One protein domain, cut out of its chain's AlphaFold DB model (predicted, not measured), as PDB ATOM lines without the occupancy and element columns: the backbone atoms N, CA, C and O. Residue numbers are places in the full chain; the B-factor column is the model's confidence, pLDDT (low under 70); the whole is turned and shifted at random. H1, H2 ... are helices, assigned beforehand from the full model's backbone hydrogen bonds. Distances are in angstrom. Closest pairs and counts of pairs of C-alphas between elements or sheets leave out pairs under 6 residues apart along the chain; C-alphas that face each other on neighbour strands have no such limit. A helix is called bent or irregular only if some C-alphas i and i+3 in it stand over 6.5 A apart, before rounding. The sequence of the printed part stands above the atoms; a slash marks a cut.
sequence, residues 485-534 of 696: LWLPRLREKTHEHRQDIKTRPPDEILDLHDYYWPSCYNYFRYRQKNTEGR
ATOM      1  N   LEU A 485     117.012 -10.403 155.925       54.72
ATOM      2  CA  LEU A 485     116.802 -11.782 155.446       54.72
ATOM      3  C   LEU A 485     116.378 -12.738 156.568       54.72
ATOM      4  O   LEU A 485     115.440 -13.514 156.383       54.72
ATOM      5  N   TRP A 486     117.026 -12.673 157.734       64.94
ATOM      6  CA  TRP A 486     116.725 -13.562 158.861       64.94
ATOM      7  C   TRP A 486     115.508 -13.121 159.674       64.94
ATOM      8  O   TRP A 486     114.614 -13.938 159.884       64.94
ATOM      9  N   LEU A 487     115.409 -11.854 160.102       62.91
ATOM     10  CA  LEU A 487     114.245 -11.387 160.869       62.91
ATOM     11  C   LEU A 487     112.903 -11.539 160.120       62.91
ATOM     12  O   LEU A 487     111.938 -11.949 160.770       62.91
ATOM     13  N   PRO A 488     112.792 -11.294 158.796       75.88
ATOM     14  CA  PRO A 488     111.567 -11.580 158.049       75.88
ATOM     15  C   PRO A 488     111.197 -13.067 158.063       75.88
ATOM     16  O   PRO A 488     110.087 -13.399 158.469       75.88
ATOM     17  N   ARG A 489     112.138 -13.966 157.738       70.81
ATOM     18  CA  ARG A 489     111.916 -15.426 157.752       70.81
ATOM     19  C   ARG A 489     111.609 -15.973 159.144       70.81
ATOM     20  O   ARG A 489     110.803 -16.885 159.291       70.81
ATOM     21  N   LEU A 490     112.230 -15.414 160.181       70.12
ATOM     22  CA  LEU A 490     111.945 -15.788 161.563       70.12
ATOM     23  C   LEU A 490     110.525 -15.361 161.963       70.12
ATOM     24  O   LEU A 490     109.832 -16.129 162.626       70.12
ATOM     25  N   ARG A 491     110.065 -14.173 161.544       77.62
ATOM     26  CA  ARG A 491     108.679 -13.714 161.752       77.62
ATOM     27  C   ARG A 491     107.673 -14.557 160.969       77.62
ATOM     28  O   ARG A 491     106.645 -14.909 161.533       77.62
ATOM     29  N   GLU A 492     107.991 -14.904 159.725       81.25
ATOM     30  CA  GLU A 492     107.212 -15.798 158.861       81.25
ATOM     31  C   GLU A 492     107.036 -17.174 159.520       81.25
ATOM     32  O   GLU A 492     105.913 -17.540 159.858       81.25
ATOM     33  N   LYS A 493     108.129 -17.853 159.888       80.00
ATOM     34  CA  LYS A 493     108.069 -19.148 160.587       80.00
ATOM     35  C   LYS A 493     107.417 -19.072 161.976       80.00
ATOM     36  O   LYS A 493     106.702 -19.982 162.386       80.00
ATOM     37  N   THR A 494     107.597 -17.965 162.701       79.31
ATOM     38  CA  THR A 494     106.873 -17.703 163.964       79.31
ATOM     39  C   THR A 494     105.367 -17.536 163.727       79.31
ATOM     40  O   THR A 494     104.569 -17.906 164.586       79.31
ATOM     41  N   HIS A 495     104.954 -16.997 162.576       82.94
ATOM     42  CA  HIS A 495     103.550 -16.889 162.191       82.94
ATOM     43  C   HIS A 495     102.980 -18.251 161.777       82.94
ATOM     44  O   HIS A 495     101.944 -18.633 162.312       82.94
ATOM     45  N   GLU A 496     103.675 -19.014 160.926       88.38
ATOM     46  CA  GLU A 496     103.317 -20.396 160.557       88.38
ATOM     47  C   GLU A 496     103.077 -21.253 161.807       88.38
ATOM     48  O   GLU A 496     101.980 -21.770 162.010       88.38
ATOM     49  N   HIS A 497     104.060 -21.298 162.714       92.94
ATOM     50  CA  HIS A 497     103.982 -22.057 163.964       92.94
ATOM     51  C   HIS A 497     102.819 -21.604 164.866       92.94
ATOM     52  O   HIS A 497     102.289 -22.405 165.629       92.94
ATOM     53  N   ARG A 498     102.391 -20.335 164.792       85.69
ATOM     54  CA  ARG A 498     101.214 -19.835 165.525       85.69
ATOM     55  C   ARG A 498      99.885 -20.172 164.870       85.69
ATOM     56  O   ARG A 498      98.904 -20.278 165.600       85.69
ATOM     57  N   GLN A 499      99.825 -20.278 163.546       90.19
ATOM     58  CA  GLN A 499      98.610 -20.719 162.863       90.19
ATOM     59  C   GLN A 499      98.423 -22.227 163.057       90.19
ATOM     60  O   GLN A 499      97.332 -22.642 163.422       90.19
ATOM     61  N   ASP A 500      99.500 -23.014 162.969       92.38
ATOM     62  CA  ASP A 500      99.480 -24.461 163.227       92.38
ATOM     63  C   ASP A 500      99.013 -24.773 164.670       92.38
ATOM     64  O   ASP A 500      98.077 -25.543 164.888       92.38
ATOM     65  N   ILE A 501      99.534 -24.032 165.662       93.31
ATOM     66  CA  ILE A 501      99.070 -24.050 167.069       93.31
ATOM     67  C   ILE A 501      97.614 -23.557 167.253       93.31
ATOM     68  O   ILE A 501      96.994 -23.833 168.283       93.31
ATOM     69  N   LYS A 502      97.048 -22.803 166.300       89.69
ATOM     70  CA  LYS A 502      95.629 -22.392 166.315       89.69
ATOM     71  C   LYS A 502      94.710 -23.442 165.671       89.69
ATOM     72  O   LYS A 502      93.519 -23.407 165.968       89.69
ATOM     73  N   THR A 503      95.228 -24.332 164.817       93.19
ATOM     74  CA  THR A 503      94.435 -25.319 164.055       93.19
ATOM     75  C   THR A 503      94.526 -26.756 164.563       93.19
ATOM     76  O   THR A 503      93.573 -27.504 164.365       93.19
ATOM     77  N   ARG A 504      95.631 -27.162 165.200       93.25
ATOM     78  CA  ARG A 504      95.792 -28.528 165.731       93.25
ATOM     79  C   ARG A 504      95.107 -28.741 167.086       93.25
ATOM     80  O   ARG A 504      94.959 -27.783 167.850       93.25
ATOM     81  N   PRO A 505      94.730 -29.991 167.427       95.88
ATOM     82  CA  PRO A 505      94.290 -30.325 168.776       95.88
ATOM     83  C   PRO A 505      95.432 -30.133 169.797       95.88
ATOM     84  O   PRO A 505      96.606 -30.264 169.438       95.88
ATOM     85  N   PRO A 506      95.120 -29.839 171.076       94.31
ATOM     86  CA  PRO A 506      96.131 -29.574 172.100       94.31
ATOM     87  C   PRO A 506      97.163 -30.693 172.277       94.31
ATOM     88  O   PRO A 506      98.336 -30.400 172.489       94.31
ATOM     89  N   ASP A 507      96.742 -31.951 172.167       94.50
ATOM     90  CA  ASP A 507      97.580 -33.107 172.493       94.50
ATOM     91  C   ASP A 507      98.683 -33.338 171.443       94.50
ATOM     92  O   ASP A 507      99.851 -33.463 171.803       94.50
ATOM     93  N   GLU A 508      98.369 -33.212 170.146       95.12
ATOM     94  CA  GLU A 508      99.386 -33.195 169.075       95.12
ATOM     95  C   GLU A 508     100.423 -32.079 169.276       95.12
ATOM     96  O   GLU A 508     101.604 -32.246 168.964       95.12
ATOM     97  N   ILE A 509      99.994 -30.917 169.785       93.88
ATOM     98  CA  ILE A 509     100.897 -29.789 170.040       93.88
ATOM     99  C   ILE A 509     101.849 -30.111 171.198       93.88
ATOM    100  O   ILE A 509     102.999 -29.669 171.168       93.88
ATOM    101  N   LEU A 510     101.398 -30.878 172.198       92.00
ATOM    102  CA  LEU A 510     102.216 -31.300 173.336       92.00
ATOM    103  C   LEU A 510     103.338 -32.253 172.921       92.00
ATOM    104  O   LEU A 510     104.474 -32.024 173.344       92.00
ATOM    105  N   ASP A 511     103.040 -33.241 172.077       93.19
ATOM    106  CA  ASP A 511     104.029 -34.191 171.555       93.19
ATOM    107  C   ASP A 511     105.052 -33.485 170.649       93.19
ATOM    108  O   ASP A 511     106.267 -33.621 170.827       93.19
ATOM    109  N   LEU A 512     104.576 -32.624 169.742       93.44
ATOM    110  CA  LEU A 512     105.391 -31.869 168.779       93.44
ATOM    111  C   LEU A 512     106.145 -30.665 169.385       93.44
ATOM    112  O   LEU A 512     106.495 -29.721 168.673       93.44
ATOM    113  N   HIS A 513     106.440 -30.671 170.686       90.12
ATOM    114  CA  HIS A 513     107.096 -29.552 171.372       90.12
ATOM    115  C   HIS A 513     108.437 -29.111 170.746       90.12
ATOM    116  O   HIS A 513     108.672 -27.908 170.628       90.12
ATOM    117  N   ASP A 514     109.260 -30.055 170.274       88.31
ATOM    118  CA  ASP A 514     110.537 -29.793 169.582       88.31
ATOM    119  C   ASP A 514     110.380 -29.253 168.145       88.31
ATOM    120  O   ASP A 514     111.316 -28.682 167.582       88.31
ATOM    121  N   TYR A 515     109.205 -29.417 167.525       91.44
ATOM    122  CA  TYR A 515     108.914 -28.867 166.196       91.44
ATOM    123  C   TYR A 515     108.634 -27.360 166.264       91.44
ATOM    124  O   TYR A 515     109.033 -26.597 165.376       91.44
ATOM    125  N   TYR A 516     107.958 -26.915 167.326       90.31
ATOM    126  CA  TYR A 516     107.532 -25.530 167.482       90.31
ATOM    127  C   TYR A 516     108.655 -24.592 167.936       90.31
ATOM    128  O   TYR A 516     109.697 -24.981 168.452       90.31
ATOM    129  N   TRP A 517     108.435 -23.287 167.748       87.50
ATOM    130  CA  TRP A 517     109.397 -22.289 168.212       87.50
ATOM    131  C   TRP A 517     109.149 -22.043 169.708       87.50
ATOM    132  O   TRP A 517     107.983 -21.842 170.068       87.50
ATOM    133  N   PRO A 518     110.172 -22.009 170.588       84.62
ATOM    134  CA  PRO A 518     109.959 -22.062 172.039       84.62
ATOM    135  C   PRO A 518     108.998 -21.005 172.603       84.62
ATOM    136  O   PRO A 518     108.195 -21.305 173.483       84.62
ATOM    137  N   SER A 519     108.999 -19.776 172.072       76.75
ATOM    138  CA  SER A 519     108.056 -18.731 172.507       76.75
ATOM    139  C   SER A 519     106.601 -19.000 172.097       76.75
ATOM    140  O   SER A 519     105.685 -18.566 172.793       76.75
ATOM    141  N   CYS A 520     106.365 -19.738 171.009       83.69
ATOM    142  CA  CYS A 520     105.024 -20.121 170.560       83.69
ATOM    143  C   CYS A 520     104.478 -21.290 171.388       83.69
ATOM    144  O   CYS A 520     103.341 -21.221 171.852       83.69
ATOM    145  N   TYR A 521     105.308 -22.303 171.662       89.00
ATOM    146  CA  TYR A 521     104.946 -23.411 172.552       89.00
ATOM    147  C   TYR A 521     104.689 -22.934 173.991       89.00
ATOM    148  O   TYR A 521     103.689 -23.303 174.607       89.00
ATOM    149  N   ASN A 522     105.525 -22.029 174.515       85.56
ATOM    150  CA  ASN A 522     105.314 -21.435 175.839       85.56
ATOM    151  C   ASN A 522     104.026 -20.595 175.908       85.56
ATOM    152  O   ASN A 522     103.315 -20.651 176.912       85.56
ATOM    153  N   TYR A 523     103.679 -19.864 174.841       82.31
ATOM    154  CA  TYR A 523     102.401 -19.150 174.751       82.31
ATOM    155  C   TYR A 523     101.202 -20.115 174.728       82.31
ATOM    156  O   TYR A 523     100.220 -19.886 175.436       82.31
ATOM    157  N   PHE A 524     101.296 -21.220 173.980       92.38
ATOM    158  CA  PHE A 524     100.299 -22.294 173.988       92.38
ATOM    159  C   PHE A 524     100.114 -22.886 175.395       92.38
ATOM    160  O   PHE A 524      99.002 -22.851 175.919       92.38
ATOM    161  N   ARG A 525     101.198 -23.307 176.064       91.25
ATOM    162  CA  ARG A 525     101.171 -23.827 177.446       91.25
ATOM    163  C   ARG A 525     100.573 -22.832 178.449       91.25
ATOM    164  O   ARG A 525      99.857 -23.237 179.363       91.25
ATOM    165  N   TYR A 526     100.843 -21.533 178.294       86.69
ATOM    166  CA  TYR A 526     100.245 -20.484 179.129       86.69
ATOM    167  C   TYR A 526      98.735 -20.335 178.877       86.69
ATOM    168  O   TYR A 526      97.949 -20.270 179.826       86.69
ATOM    169  N   ARG A 527      98.310 -20.333 177.606       88.94
ATOM    170  CA  ARG A 527      96.890 -20.292 177.224       88.94
ATOM    171  C   ARG A 527      96.139 -21.520 177.741       88.94
ATOM    172  O   ARG A 527      95.078 -21.344 178.330       88.94
ATOM    173  N   GLN A 528      96.719 -22.711 177.581       90.81
ATOM    174  CA  GLN A 528      96.185 -23.989 178.052       90.81
ATOM    175  C   GLN A 528      95.899 -23.957 179.562       90.81
ATOM    176  O   GLN A 528      94.751 -24.144 179.965       90.81
ATOM    177  N   LYS A 529      96.892 -23.596 180.387       86.12
ATOM    178  CA  LYS A 529      96.720 -23.481 181.849       86.12
ATOM    179  C   LYS A 529      95.638 -22.475 182.251       86.12
ATOM    180  O   LYS A 529      94.909 -22.704 183.213       86.12
ATOM    181  N   ASN A 530      95.495 -21.376 181.507       81.12
ATOM    182  CA  ASN A 530      94.431 -20.399 181.742       81.12
ATOM    183  C   ASN A 530      93.037 -20.918 181.344       81.12
ATOM    184  O   ASN A 530      92.054 -20.540 181.980       81.12
ATOM    185  N   THR A 531      92.918 -21.765 180.316       86.88
ATOM    186  CA  THR A 531      91.646 -22.425 179.972       86.88
ATOM    187  C   THR A 531      91.297 -23.546 180.949       86.88
ATOM    188  O   THR A 531      90.155 -23.607 181.389       86.88
ATOM    189  N   GLU A 532      92.272 -24.354 181.370       86.62
ATOM    190  CA  GLU A 532      92.108 -25.400 182.391       86.62
ATOM    191  C   GLU A 532      91.693 -24.797 183.740       86.62
ATOM    192  O   GLU A 532      90.694 -25.209 184.322       86.62
ATOM    193  N   GLY A 533      92.382 -23.744 184.197       85.88
ATOM    194  CA  GLY A 533      92.030 -23.031 185.429       85.88
ATOM    195  C   GLY A 533      90.642 -22.383 185.384       85.88
ATOM    196  O   GLY A 533      89.949 -22.349 186.400       85.88
ATOM    197  N   ARG A 534      90.188 -21.920 184.209       81.69
ATOM    198  CA  ARG A 534      88.816 -21.415 184.017       81.69
ATOM    199  C   ARG A 534      87.774 -22.530 183.986       81.69
ATOM    200  O   ARG A 534      86.703 -22.334 184.545       81.69
TER     201      ARG A 534
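Overview. This is residues 485 to 534 of the 696 residues of an uncharacterized protein of Vitrella brassicaformis (strain CCMP3155) (UniProt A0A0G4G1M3). Two long helices, H1 and H3, run the same way and overlap only in part, the later part of H1 beside the early part of H3, while short H2 folds back between them along the chain, a drawn-out Z. The far end of H3, residues 529 to 534, sticks out free. The printed part has 50 residues, with three named helices in the order H1, H2, H3 and no named strand; its class is all helix. It is a rod spanning 41 by 18 by 17 A, only just compact, close to loose, with a radius of gyration of the C-alphas of 11.7 A.

Arrangement. H1, residues 485 to 503, and H2, residues 506 to 514, are close but not clearly touching: their closest C-alphas, those of Ile 501 and Ile 509, are 6.7 A apart. They run opposite ways at a shallow tilt of 28 degrees. H2 and H3, residues 518 to 534, are also close but not clearly touching, with His 513 and Tyr 521 closest, their C-alphas 6.6 A apart. They run opposite ways at a shallow tilt of 26 degrees. H1 touches H3 with residues 494 to 501 alone, and H3 touches H1 with residues 520 to 524 alone; the closest C-alphas, those of Arg 498 and Cys 520, are 6.3 A apart. These two run the same way at a shallow tilt of 28 degrees. Every O i to N i+4 pair is within hydrogen-bond range in H3, against 14 of 15 in H1 and 3 of 5 in H2.

Along the chain. H1 begins at C-alpha 485, (116.802, -11.782, 155.446), and is 27.5 A long. H2 is 14.6 A long and irregular, with C-alphas 511 and 514 8.1 A apart. H3 is 24.3 A long, from C-alpha 518 at (109.959, -22.062, 172.039) to C-alpha 534 at (88.816, -21.415, 184.017).

Size, cuts and confidence. The C-alphas of Leu 485 and Arg 534 are the two farthest apart, 41.1 A. The printed part has no cut, and both links are tight. The mean pLDDT of the printed part is 85.6; residues 485 to 487 are under 70.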